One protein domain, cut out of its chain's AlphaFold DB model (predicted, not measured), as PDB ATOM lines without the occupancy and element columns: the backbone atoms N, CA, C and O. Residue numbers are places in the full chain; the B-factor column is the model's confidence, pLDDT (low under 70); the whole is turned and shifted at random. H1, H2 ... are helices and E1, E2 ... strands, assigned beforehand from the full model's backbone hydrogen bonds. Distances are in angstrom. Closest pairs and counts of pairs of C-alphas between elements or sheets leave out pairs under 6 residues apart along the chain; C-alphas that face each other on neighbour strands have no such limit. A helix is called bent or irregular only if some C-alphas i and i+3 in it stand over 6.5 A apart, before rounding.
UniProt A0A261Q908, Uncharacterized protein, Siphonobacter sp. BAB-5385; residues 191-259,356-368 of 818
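Overview. This is residues 191 to 259 and 356 to 368 of the 818 residues of an uncharacterized protein of Siphonobacter sp. BAB-5385 (UniProt A0A261Q908). Two small antiparallel sheets of three strands sit together, and one short helix, H1, packs on both, bridging E1 of the one and E3 of the other. The long paired strands E1 and E6 make the length of the domain, with E4 along part of E1; the smaller sheet has the hairpin of E2 and E3, with E5 beside E2. The printed part has 82 residues, with six named strands and one named helix in the order E1 E2 E3 H1 E4 E5 E6; the sheets run E4 E1 E6 and E3 E2 E5, both antiparallel, and the class is mostly strand. The whole is compact, with a radius of gyration of the C-alphas of 12.3 A, yet elongated in outline, spanning 38 by 24 by 21 A.

Along the chain. Find C-alpha 191 at (-18.999, 8.040, 13.026); from there E1 runs through residues 191 to 199, 25.6 A long. Next come E2, residues 206 to 209, and E3, residues 213 to 216. H1, residues 223 to 231, begins at C-alpha 223 (-5.858, 4.679, 30.617) and is 13.1 A long; it is neither bent nor irregular, but only just: C-alphas 225 and 228 are 6.1 A apart. E4 is residues 242 to 246, 13.0 A, and E5 is residues 253 to 256. E6, residues 359 to 368, covers 26.8 A and ends at C-alpha 368 (-16.273, 9.650, 9.268).

Arrangement. Look first at the strongly twisted sheet, with E1 as its inner strand. E1 and E6 stand at 159 degrees, with N 193 and O 366 at 2.7 A; E4 and E1 stand at 132 degrees, with N 194 and O 243 at 2.9 A. In the other sheet, E2 and E3 form a hairpin, with N 207 and O 215 at 2.9 A, and E2 and E5 have N 208 and O 254 at 3.0 A. Between the sheets, the closest C-alphas of E5 and E6 are those of Pro 255 and Val 359, 7.0 A apart. H1 is on the first sheet at a height of 8.0 A, over E1; their closest C-alphas are Phe 198 and Ser 223, 5.2 A. It is also on the second sheet at a height of 10.3 A, over E3, and only just along it, at 29.9 degrees on the local plane. In H1, 2 of 5 O i to N i+4 pairs and 3 of 6 O i to N i+3 pairs are within hydrogen-bond range.

Size, cuts and confidence. The farthest C-alphas, those of Ser 259 and Lys 368, are 38.1 A apart. Residues 260 to 355 are not printed, and C-alphas 259 and 356 are 10.1 A apart across the cut. Of the links that are printed whole, E2 to E3 is tight and the others are short. The mean pLDDT of the printed part is 80.2; residue 211, residues 228 to 240 and residues 249 to 250 are under 70.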
ATOM      1  N   MET A 191     -19.656   8.314  11.751       86.62
ATOM      2  CA  MET A 191     -18.999   8.040  13.026       86.62
ATOM      3  C   MET A 191     -18.104   9.191  13.469       86.62
ATOM      4  O   MET A 191     -17.460   9.840  12.649       86.62
ATOM      5  N   ASP A 192     -18.011   9.407  14.771       86.88
ATOM      6  CA  ASP A 192     -17.016  10.267  15.402       86.88
ATOM      7  C   ASP A 192     -15.967   9.405  16.108       86.88
ATOM      8  O   ASP A 192     -16.291   8.464  16.820       86.88
ATOM      9  N   GLY A 193     -14.699   9.699  15.849       87.25
ATOM     10  CA  GLY A 193     -13.522   9.064  16.417       87.25
ATOM     11  C   GLY A 193     -12.988   9.905  17.567       87.25
ATOM     12  O   GLY A 193     -12.408  10.970  17.331       87.25
ATOM     13  N   TYR A 194     -13.174   9.431  18.796       84.00
ATOM     14  CA  TYR A 194     -12.709  10.111  20.001       84.00
ATOM     15  C   TYR A 194     -11.421   9.499  20.539       84.00
ATOM     16  O   TYR A 194     -11.235   8.287  20.476       84.00
ATOM     17  N   ARG A 195     -10.564  10.325  21.133       85.50
ATOM     18  CA  ARG A 195      -9.482   9.884  22.013       85.50
ATOM     19  C   ARG A 195      -9.863  10.200  23.451       85.50
ATOM     20  O   ARG A 195     -10.319  11.306  23.740       85.50
ATOM     21  N   TRP A 196      -9.667   9.231  24.339       84.25
ATOM     22  CA  TRP A 196      -9.955   9.385  25.762       84.25
ATOM     23  C   TRP A 196      -8.702   9.254  26.604       84.25
ATOM     24  O   TRP A 196      -7.960   8.279  26.487       84.25
ATOM     25  N   THR A 197      -8.522  10.217  27.499       86.00
ATOM     26  CA  THR A 197      -7.426  10.227  28.461       86.00
ATOM     27  C   THR A 197      -8.006  10.244  29.861       86.00
ATOM     28  O   THR A 197      -8.798  11.121  30.205       86.00
ATOM     29  N   PHE A 198      -7.594   9.272  30.672       87.12
ATOM     30  CA  PHE A 198      -7.973   9.175  32.073       87.12
ATOM     31  C   PHE A 198      -6.821   9.657  32.956       87.12
ATOM     32  O   PHE A 198      -5.667   9.284  32.739       87.12
ATOM     33  N   THR A 199      -7.122  10.471  33.964       88.19
ATOM     34  CA  THR A 199      -6.165  10.865  35.008       88.19
ATOM     35  C   THR A 199      -6.791  10.704  36.394       88.19
ATOM     36  O   THR A 199      -8.009  10.570  36.534       88.19
ATOM     37  N   ASN A 200      -5.952  10.662  37.437       88.00
ATOM     38  CA  ASN A 200      -6.367  10.428  38.829       88.00
ATOM     39  C   ASN A 200      -7.113   9.102  39.055       88.00
ATOM     40  O   ASN A 200      -8.068   9.042  39.835       88.00
ATOM     41  N   LEU A 201      -6.665   8.042  38.377       89.31
ATOM     42  CA  LEU A 201      -7.233   6.709  38.532       89.31
ATOM     43  C   LEU A 201      -6.883   6.126  39.903       89.31
ATOM     44  O   LEU A 201      -5.720   6.045  40.294       89.31
ATOM     45  N   MET A 202      -7.910   5.697  40.625       89.31
ATOM     46  CA  MET A 202      -7.807   5.005  41.901       89.31
ATOM     47  C   MET A 202      -8.663   3.745  41.860       89.31
ATOM     48  O   MET A 202      -9.769   3.755  41.322       89.31
ATOM     49  N   GLU A 203      -8.183   2.680  42.499       90.31
ATOM     50  CA  GLU A 203      -8.969   1.462  42.692       90.31
ATOM     51  C   GLU A 203     -10.369   1.786  43.244       90.31
ATOM     52  O   GLU A 203     -10.542   2.654  44.108       90.31
ATOM     53  N   GLY A 204     -11.381   1.081  42.743       89.25
ATOM     54  CA  GLY A 204     -12.760   1.186  43.200       89.25
ATOM     55  C   GLY A 204     -13.525   2.395  42.664       89.25
ATOM     56  O   GLY A 204     -14.727   2.487  42.915       89.25
ATOM     57  N   GLN A 205     -12.870   3.309  41.934       92.69
ATOM     58  CA  GLN A 205     -13.566   4.316  41.131       92.69
ATOM     59  C   GLN A 205     -14.398   3.652  40.043       92.69
ATOM     60  O   GLN A 205     -14.119   2.524  39.635       92.69
ATOM     61  N   ILE A 206     -15.432   4.354  39.589       89.44
ATOM     62  CA  ILE A 206     -16.357   3.841  38.586       89.44
ATOM     63  C   ILE A 206     -16.328   4.778  37.387       89.44
ATOM     64  O   ILE A 206     -16.476   5.986  37.543       89.44
ATOM     65  N   VAL A 207     -16.151   4.225  36.194       87.75
ATOM     66  CA  VAL A 207     -16.380   4.939  34.938       87.75
ATOM     67  C   VAL A 207     -17.599   4.313  34.292       87.75
ATOM     68  O   VAL A 207     -17.571   3.136  33.924       87.75
ATOM     69  N   ARG A 208     -18.673   5.090  34.172       83.94
ATOM     70  CA  ARG A 208     -19.877   4.665  33.469       83.94
ATOM     71  C   ARG A 208     -19.842   5.157  32.032       83.94
ATOM     72  O   ARG A 208     -19.543   6.318  31.761       83.94
ATOM     73  N   PHE A 209     -20.176   4.259  31.119       78.75
ATOM     74  CA  PHE A 209     -20.236   4.532  29.694       78.75
ATOM     75  C   PHE A 209     -21.688   4.626  29.238       78.75
ATOM     76  O   PHE A 209     -22.355   3.597  29.065       78.75
ATOM     77  N   ASN A 210     -22.192   5.849  29.047       76.94
ATOM     78  CA  ASN A 210     -23.621   6.101  28.830       76.94
ATOM     79  C   ASN A 210     -24.490   5.257  29.803       76.94
ATOM     80  O   ASN A 210     -24.295   5.305  31.012       76.94
ATOM     81  N   ASN A 211     -25.409   4.437  29.274       68.56
ATOM     82  CA  ASN A 211     -26.251   3.497  30.030       68.56
ATOM     83  C   ASN A 211     -25.876   2.019  29.786       68.56
ATOM     84  O   ASN A 211     -26.705   1.140  30.013       68.56
ATOM     85  N   PHE A 212     -24.678   1.730  29.264       70.00
ATOM     86  CA  PHE A 212     -24.309   0.371  28.848       70.00
ATOM     87  C   PHE A 212     -23.613  -0.421  29.952       70.00
ATOM     88  O   PHE A 212     -24.081  -1.497  30.320       70.00
ATOM     89  N   ALA A 213     -22.492   0.087  30.465       72.50
ATOM     90  CA  ALA A 213     -21.670  -0.649  31.414       72.50
ATOM     91  C   ALA A 213     -20.960   0.278  32.406       72.50
ATOM     92  O   ALA A 213     -20.493   1.364  32.046       72.50
ATOM     93  N   ASP A 214     -20.848  -0.215  33.638       83.06
ATOM     94  CA  ASP A 214     -20.025   0.362  34.695       83.06
ATOM     95  C   ASP A 214     -18.705  -0.404  34.749       83.06
ATOM     96  O   ASP A 214     -18.694  -1.627  34.919       83.06
ATOM     97  N   ILE A 215     -17.586   0.310  34.646       85.06
ATOM     98  CA  ILE A 215     -16.268  -0.258  34.925       85.06
ATOM     99  C   ILE A 215     -15.804   0.200  36.288       85.06
ATOM    100  O   ILE A 215     -15.656   1.392  36.534       85.06
ATOM    101  N   VAL A 216     -15.524  -0.774  37.150       89.00
ATOM    102  CA  VAL A 216     -14.841  -0.546  38.420       89.00
ATOM    103  C   VAL A 216     -13.339  -0.655  38.185       89.00
ATOM    104  O   VAL A 216     -12.856  -1.722  37.798       89.00
ATOM    105  N   ILE A 217     -12.617   0.434  38.439       89.62
ATOM    106  CA  ILE A 217     -11.163   0.512  38.302       89.62
ATOM    107  C   ILE A 217     -10.504  -0.463  39.276       89.62
ATOM    108  O   ILE A 217     -10.796  -0.469  40.476       89.62
ATOM    109  N   ARG A 218      -9.603  -1.289  38.759       89.06
ATOM    110  CA  ARG A 218      -8.843  -2.292  39.502       89.06
ATOM    111  C   ARG A 218      -7.444  -1.775  39.854       89.06
ATOM    112  O   ARG A 218      -6.961  -0.813  39.254       89.06
ATOM    113  N   PRO A 219      -6.759  -2.403  40.825       84.62
ATOM    114  CA  PRO A 219      -5.361  -2.090  41.101       84.62
ATOM    115  C   PRO A 219      -4.490  -2.249  39.848       84.62
ATOM    116  O   PRO A 219      -4.483  -3.316  39.238       84.62
ATOM    117  N   GLY A 220      -3.729  -1.209  39.497       83.69
ATOM    118  CA  GLY A 220      -2.806  -1.224  38.355       83.69
ATOM    119  C   GLY A 220      -3.433  -0.891  36.998       83.69
ATOM    120  O   GLY A 220      -2.718  -0.896  35.996       83.69
ATOM    121  N   ASP A 221      -4.729  -0.579  36.949       86.75
ATOM    122  CA  ASP A 221      -5.376  -0.115  35.725       86.75
ATOM    123  C   ASP A 221      -4.769   1.213  35.238       86.75
ATOM    124  O   ASP A 221      -4.536   2.147  36.008       86.75
ATOM    125  N   THR A 222      -4.546   1.298  33.927       83.62
ATOM    126  CA  THR A 222      -4.083   2.498  33.220       83.62
ATOM    127  C   THR A 222      -5.141   2.951  32.220       83.62
ATOM    128  O   THR A 222      -6.034   2.183  31.853       83.62
ATOM    129  N   SER A 223      -5.005   4.172  31.699       76.56
ATOM    130  CA  SER A 223      -5.858   4.679  30.617       76.56
ATOM    131  C   SER A 223      -5.901   3.722  29.422       76.56
ATOM    132  O   SER A 223      -6.974   3.476  28.888       76.56
ATOM    133  N   GLN A 224      -4.773   3.112  29.041       75.31
ATOM    134  CA  GLN A 224      -4.728   2.172  27.914       75.31
ATOM    135  C   GLN A 224      -5.428   0.841  28.200       75.31
ATOM    136  O   GLN A 224      -5.954   0.239  27.273       75.31
ATOM    137  N   ASN A 225      -5.463   0.383  29.455       79.62
ATOM    138  CA  ASN A 225      -6.041  -0.918  29.803       79.62
ATOM    139  C   ASN A 225      -7.544  -0.831  30.093       79.62
ATOM    140  O   ASN A 225      -8.288  -1.751  29.759       79.62
ATOM    141  N   ILE A 226      -8.015   0.284  30.663       78.94
ATOM    142  CA  ILE A 226      -9.444   0.493  30.949       78.94
ATOM    143  C   ILE A 226     -10.256   0.533  29.652       78.94
ATOM    144  O   ILE A 226     -11.377   0.026  29.599       78.94
ATOM    145  N   ILE A 227      -9.701   1.107  28.585       73.38
ATOM    146  CA  ILE A 227     -10.490   1.374  27.385       73.38
ATOM    147  C   ILE A 227     -10.874   0.106  26.595       73.38
ATOM    148  O   ILE A 227     -12.049  -0.039  26.260       73.38
ATOM    149  N   PRO A 228      -9.983  -0.868  26.337       68.50
ATOM    150  CA  PRO A 228     -10.376  -2.147  25.745       68.50
ATOM    151  C   PRO A 228     -11.459  -2.881  26.553       68.50
ATOM    152  O   PRO A 228     -12.333  -3.532  25.970       68.50
ATOM    153  N   HIS A 229     -11.454  -2.742  27.885       69.00
ATOM    154  CA  HIS A 229     -12.509  -3.281  28.748       69.00
ATOM    155  C   HIS A 229     -13.856  -2.559  28.576       69.00
ATOM    156  O   HIS A 229     -14.890  -3.212  28.682       69.00
ATOM    157  N   LEU A 230     -13.870  -1.258  28.245       68.06
ATOM    158  CA  LEU A 230     -15.106  -0.531  27.893       68.06
ATOM    159  C   LEU A 230     -15.722  -1.052  26.590       68.06
ATOM    160  O   LEU A 230     -16.938  -1.042  26.441       68.06
ATOM    161  N   LEU A 231     -14.899  -1.518  25.649       64.50
ATOM    162  CA  LEU A 231     -15.317  -1.722  24.257       64.50
ATOM    163  C   LEU A 231     -15.599  -3.173  23.891       64.50
ATOM    164  O   LEU A 231     -16.422  -3.436  23.014       64.50
ATOM    165  N   THR A 232     -14.976  -4.122  24.591       59.28
ATOM    166  CA  THR A 232     -15.252  -5.558  24.412       59.28
ATOM    167  C   THR A 232     -16.721  -5.910  24.667       59.28
ATOM    168  O   THR A 232     -17.220  -6.866  24.081       59.28
ATOM    169  N   GLY A 233     -17.444  -5.111  25.461       53.38
ATOM    170  CA  GLY A 233     -18.885  -5.268  25.677       53.38
ATOM    171  C   GLY A 233     -19.793  -4.679  24.587       53.38
ATOM    172  O   GLY A 233     -20.985  -4.968  24.596       53.38
ATOM    173  N   ILE A 234     -19.269  -3.856  23.666       58.12
ATOM    174  CA  ILE A 234     -20.082  -3.026  22.751       58.12
ATOM    175  C   ILE A 234     -19.795  -3.333  21.261       58.12
ATOM    176  O   ILE A 234     -20.499  -2.847  20.383       58.12
ATOM    177  N   GLY A 235     -18.806  -4.181  20.953       54.78
ATOM    178  CA  GLY A 235     -18.568  -4.684  19.589       54.78
ATOM    179  C   GLY A 235     -17.901  -3.691  18.627       54.78
ATOM    180  O   GLY A 235     -17.945  -3.901  17.418       54.78
ATOM    181  N   TYR A 236     -17.277  -2.628  19.142       63.72
ATOM    182  CA  TYR A 236     -16.573  -1.627  18.334       63.72
ATOM    183  C   TYR A 236     -15.060  -1.871  18.311       63.72
ATOM    184  O   TYR A 236     -14.465  -2.298  19.301       63.72
ATOM    185  N   SER A 237     -14.428  -1.580  17.172       59.38
ATOM    186  CA  SER A 237     -12.983  -1.721  16.973       59.38
ATOM    187  C   SER A 237     -12.218  -0.470  17.410       59.38
ATOM    188  O   SER A 237     -12.630   0.649  17.103       59.38
ATOM    189  N   VAL A 238     -11.058  -0.667  18.036       63.91
ATOM    190  CA  VAL A 238     -10.079   0.398  18.291       63.91
ATOM    191  C   VAL A 238      -9.156   0.504  17.083       63.91
ATOM    192  O   VAL A 238      -8.469  -0.456  16.743       63.91
ATOM    193  N   GLU A 239      -9.125   1.666  16.435       67.19
ATOM    194  CA  GLU A 239      -8.182   1.951  15.352       67.19
ATOM    195  C   GLU A 239      -7.222   3.039  15.832       67.19
ATOM    196  O   GLU A 239      -7.641   4.177  16.021       67.19
ATOM    197  N   ARG A 240      -5.934   2.712  16.022       64.00
ATOM    198  CA  ARG A 240      -4.882   3.695  16.363       64.00
ATOM    199  C   ARG A 240      -5.270   4.636  17.524       64.00
ATOM    200  O   ARG A 240      -5.188   5.855  17.389       64.00
ATOM    201  N   ASP A 241      -5.735   4.063  18.633       70.31
ATOM    202  CA  ASP A 241      -6.173   4.781  19.845       70.31
ATOM    203  C   ASP A 241      -7.416   5.678  19.680       70.31
ATOM    204  O   ASP A 241      -7.707   6.498  20.553       70.31
ATOM    205  N   LEU A 242      -8.158   5.533  18.574       77.06
ATOM    206  CA  LEU A 242      -9.425   6.223  18.337       77.06
ATOM    207  C   LEU A 242     -10.622   5.290  18.523       77.06
ATOM    208  O   LEU A 242     -10.642   4.151  18.045       77.06
ATOM    209  N   PHE A 243     -11.650   5.832  19.169       77.25
ATOM    210  CA  PHE A 243     -12.916   5.173  19.460       77.25
ATOM    211  C   PHE A 243     -13.989   5.693  18.529       77.25
ATOM    212  O   PHE A 243     -14.416   6.840  18.650       77.25
ATOM    213  N   TRP A 244     -14.399   4.844  17.592       79.06
ATOM    214  CA  TRP A 244     -15.406   5.174  16.595       79.06
ATOM    215  C   TRP A 244     -16.817   4.973  17.143       79.06
ATOM    216  O   TRP A 244     -17.171   3.896  17.619       79.06
ATOM    217  N   VAL A 245     -17.615   6.031  17.054       79.12
ATOM    218  CA  VAL A 245     -18.934   6.159  17.665       79.12
ATOM    219  C   VAL A 245     -19.962   6.583  16.618       79.12
ATOM    220  O   VAL A 245     -19.771   7.635  16.012       79.12
ATOM    221  N   PRO A 246     -21.081   5.863  16.421       79.12
ATOM    222  CA  PRO A 246     -22.110   6.272  15.466       79.12
ATOM    223  C   PRO A 246     -22.829   7.573  15.860       79.12
ATOM    224  O   PRO A 246     -23.345   7.704  16.972       79.12
ATOM    225  N   LYS A 247     -22.963   8.504  14.913       80.81
ATOM    226  CA  LYS A 247     -23.820   9.693  15.012       80.81
ATOM    227  C   LYS A 247     -25.309   9.317  15.001       80.81
ATOM    228  O   LYS A 247     -25.679   8.325  14.378       80.81
ATOM    229  N   PRO A 248     -26.182  10.134  15.623       71.81
ATOM    230  CA  PRO A 248     -25.892  11.394  16.322       71.81
ATOM    231  C   PRO A 248     -25.498  11.197  17.792       71.81
ATOM    232  O   PRO A 248     -25.517  12.162  18.553       71.81
ATOM    233  N   ASN A 249     -25.197   9.969  18.221       69.75
ATOM    234  CA  ASN A 249     -25.002   9.688  19.634       69.75
ATOM    235  C   ASN A 249     -23.758  10.425  20.142       69.75
ATOM    236  O   ASN A 249     -22.633  10.087  19.782       69.75
ATOM    237  N   VAL A 250     -23.961  11.411  21.014       66.56
ATOM    238  CA  VAL A 250     -22.880  11.986  21.816       66.56
ATOM    239  C   VAL A 250     -22.601  10.994  22.931       66.56
ATOM    240  O   VAL A 250     -23.483  10.708  23.738       66.56
ATOM    241  N   TRP A 251     -21.412  10.401  22.930       73.00
ATOM    242  CA  TRP A 251     -21.040   9.430  23.954       73.00
ATOM    243  C   TRP A 251     -20.402  10.161  25.115       73.00
ATOM    244  O   TRP A 251     -19.390  10.836  24.929       73.00
ATOM    245  N   THR A 252     -21.017  10.029  26.286       74.62
ATOM    246  CA  THR A 252     -20.543  10.623  27.526       74.62
ATOM    247  C   THR A 252     -19.988   9.541  28.444       74.62
ATOM    248  O   THR A 252     -20.519   8.433  28.568       74.62
ATOM    249  N   LEU A 253     -18.883   9.884  29.095       82.25
ATOM    250  CA  LEU A 253     -18.340   9.130  30.210       82.25
ATOM    251  C   LEU A 253     -18.744   9.854  31.490       82.25
ATOM    252  O   LEU A 253     -18.526  11.058  31.610       82.25
ATOM    253  N   ASP A 254     -19.340   9.120  32.421       86.81
ATOM    254  CA  ASP A 254     -19.749   9.626  33.729       86.81
ATOM    255  C   ASP A 254     -18.818   9.035  34.801       86.81
ATOM    256  O   ASP A 254     -19.005   7.890  35.241       86.81
ATOM    257  N   PRO A 255     -17.729   9.745  35.150       88.75
ATOM    258  CA  PRO A 255     -16.807   9.291  36.169       88.75
ATOM    259  C   PRO A 255     -17.386   9.519  37.568       88.75
ATOM    260  O   PRO A 255     -17.798  10.616  37.936       88.75
ATOM    261  N   SER A 256     -17.325   8.485  38.398       90.69
ATOM    262  CA  SER A 256     -17.790   8.504  39.781       90.69
ATOM    263  C   SER A 256     -16.676   8.071  40.741       90.69
ATOM    264  O   SER A 256     -15.882   7.181  40.414       90.69
ATOM    265  N   PRO A 257     -16.597   8.654  41.955       89.56
ATOM    266  CA  PRO A 257     -15.564   8.295  42.921       89.56
ATOM    267  C   PRO A 257     -15.607   6.817  43.325       89.56
ATOM    268  O   PRO A 257     -14.566   6.231  43.598       89.56
ATOM    269  N   GLY A 258     -16.783   6.185  43.355       91.38
ATOM    270  CA  GLY A 258     -16.915   4.802  43.817       91.38
ATOM    271  C   GLY A 258     -16.323   4.573  45.220       91.38
ATOM    272  O   GLY A 258     -16.283   5.473  46.064       91.38
ATOM    273  N   SER A 259     -15.876   3.349  45.504       90.94
ATOM    274  CA  SER A 259     -15.281   3.011  46.803       90.94
ATOM    275  C   SER A 259     -14.322   1.833  46.708       90.94
ATOM    276  O   SER A 259     -14.533   0.926  45.908       90.94
ATOM    277  N   SER A 356     -12.221  11.634  45.116       87.62
ATOM    278  CA  SER A 356     -12.450  12.212  43.796       87.62
ATOM    279  C   SER A 356     -12.884  11.148  42.793       87.62
ATOM    280  O   SER A 356     -12.503   9.977  42.896       87.62
ATOM    281  N   ALA A 357     -13.669  11.579  41.810       89.00
ATOM    282  CA  ALA A 357     -13.903  10.833  40.584       89.00
ATOM    283  C   ALA A 357     -12.636  10.854  39.705       89.00
ATOM    284  O   ALA A 357     -11.817  11.771  39.854       89.00
ATOM    285  N   PRO A 358     -12.452   9.871  38.805       89.94
ATOM    286  CA  PRO A 358     -11.416   9.968  37.786       89.94
ATOM    287  C   PRO A 358     -11.713  11.155  36.865       89.94
ATOM    288  O   PRO A 358     -12.868  11.503  36.628       89.94
ATOM    289  N   VAL A 359     -10.672  11.789  36.339       89.00
ATOM    290  CA  VAL A 359     -10.836  12.858  35.350       89.00
ATOM    291  C   VAL A 359     -10.757  12.229  33.969       89.00
ATOM    292  O   VAL A 359      -9.832  11.473  33.676       89.00
ATOM    293  N   VAL A 360     -11.742  12.539  33.132       87.31
ATOM    294  CA  VAL A 360     -11.849  12.020  31.771       87.31
ATOM    295  C   VAL A 360     -11.794  13.188  30.802       87.31
ATOM    296  O   VAL A 360     -12.632  14.084  30.857       87.31
ATOM    297  N   ILE A 361     -10.814  13.162  29.907       86.75
ATOM    298  CA  ILE A 361     -10.702  14.115  28.804       86.75
ATOM    299  C   ILE A 361     -11.115  13.391  27.531       86.75
ATOM    300  O   ILE A 361     -10.536  12.359  27.188       86.75
ATOM    301  N   GLN A 362     -12.113  13.940  26.844       85.69
ATOM    302  CA  GLN A 362     -12.592  13.451  25.558       85.69
ATOM    303  C   GLN A 362     -12.251  14.445  24.458       85.69
ATOM    304  O   GLN A 362     -12.734  15.574  24.452       85.69
ATOM    305  N   GLU A 363     -11.452  13.993  23.500       87.44
ATOM    306  CA  GLU A 363     -11.050  14.768  22.332       87.44
ATOM    307  C   GLU A 363     -11.692  14.160  21.084       87.44
ATOM    308  O   GLU A 363     -11.509  12.975  20.803       87.44
ATOM    309  N   LEU A 364     -12.455  14.950  20.324       87.56
ATOM    310  CA  LEU A 364     -12.895  14.548  18.989       87.56
ATOM    311  C   LEU A 364     -11.715  14.701  18.029       87.56
ATOM    312  O   LEU A 364     -11.337  15.820  17.696       87.56
ATOM    313  N   VAL A 365     -11.159  13.588  17.561       89.75
ATOM    314  CA  VAL A 365      -9.978  13.611  16.689       89.75
ATOM    315  C   VAL A 365     -10.375  13.560  15.219       89.75
ATOM    316  O   VAL A 365      -9.745  14.190  14.370       89.75
ATOM    317  N   ARG A 366     -11.413  12.787  14.878       88.25
ATOM    318  CA  ARG A 366     -11.798  12.565  13.480       88.25
ATOM    319  C   ARG A 366     -13.290  12.303  13.339       88.25
ATOM    320  O   ARG A 366     -13.888  11.677  14.195       88.25
ATOM    321  N   THR A 367     -13.872  12.687  12.210       87.69
ATOM    322  CA  THR A 367     -15.243  12.313  11.836       87.69
ATOM    323  C   THR A 367     -15.220  11.542  10.516       87.69
ATOM    324  O   THR A 367     -14.634  12.000   9.532       87.69
ATOM    325  N   LYS A 368     -15.882  10.383  10.478       85.25
ATOM    326  CA  LYS A 368     -16.273   9.650   9.268       85.25
ATOM    327  C   LYS A 368     -17.701  10.057   8.902       85.25
ATOM    328  O   LYS A 368     -18.596  10.071   9.744       85.25
TER     329      LYS A 368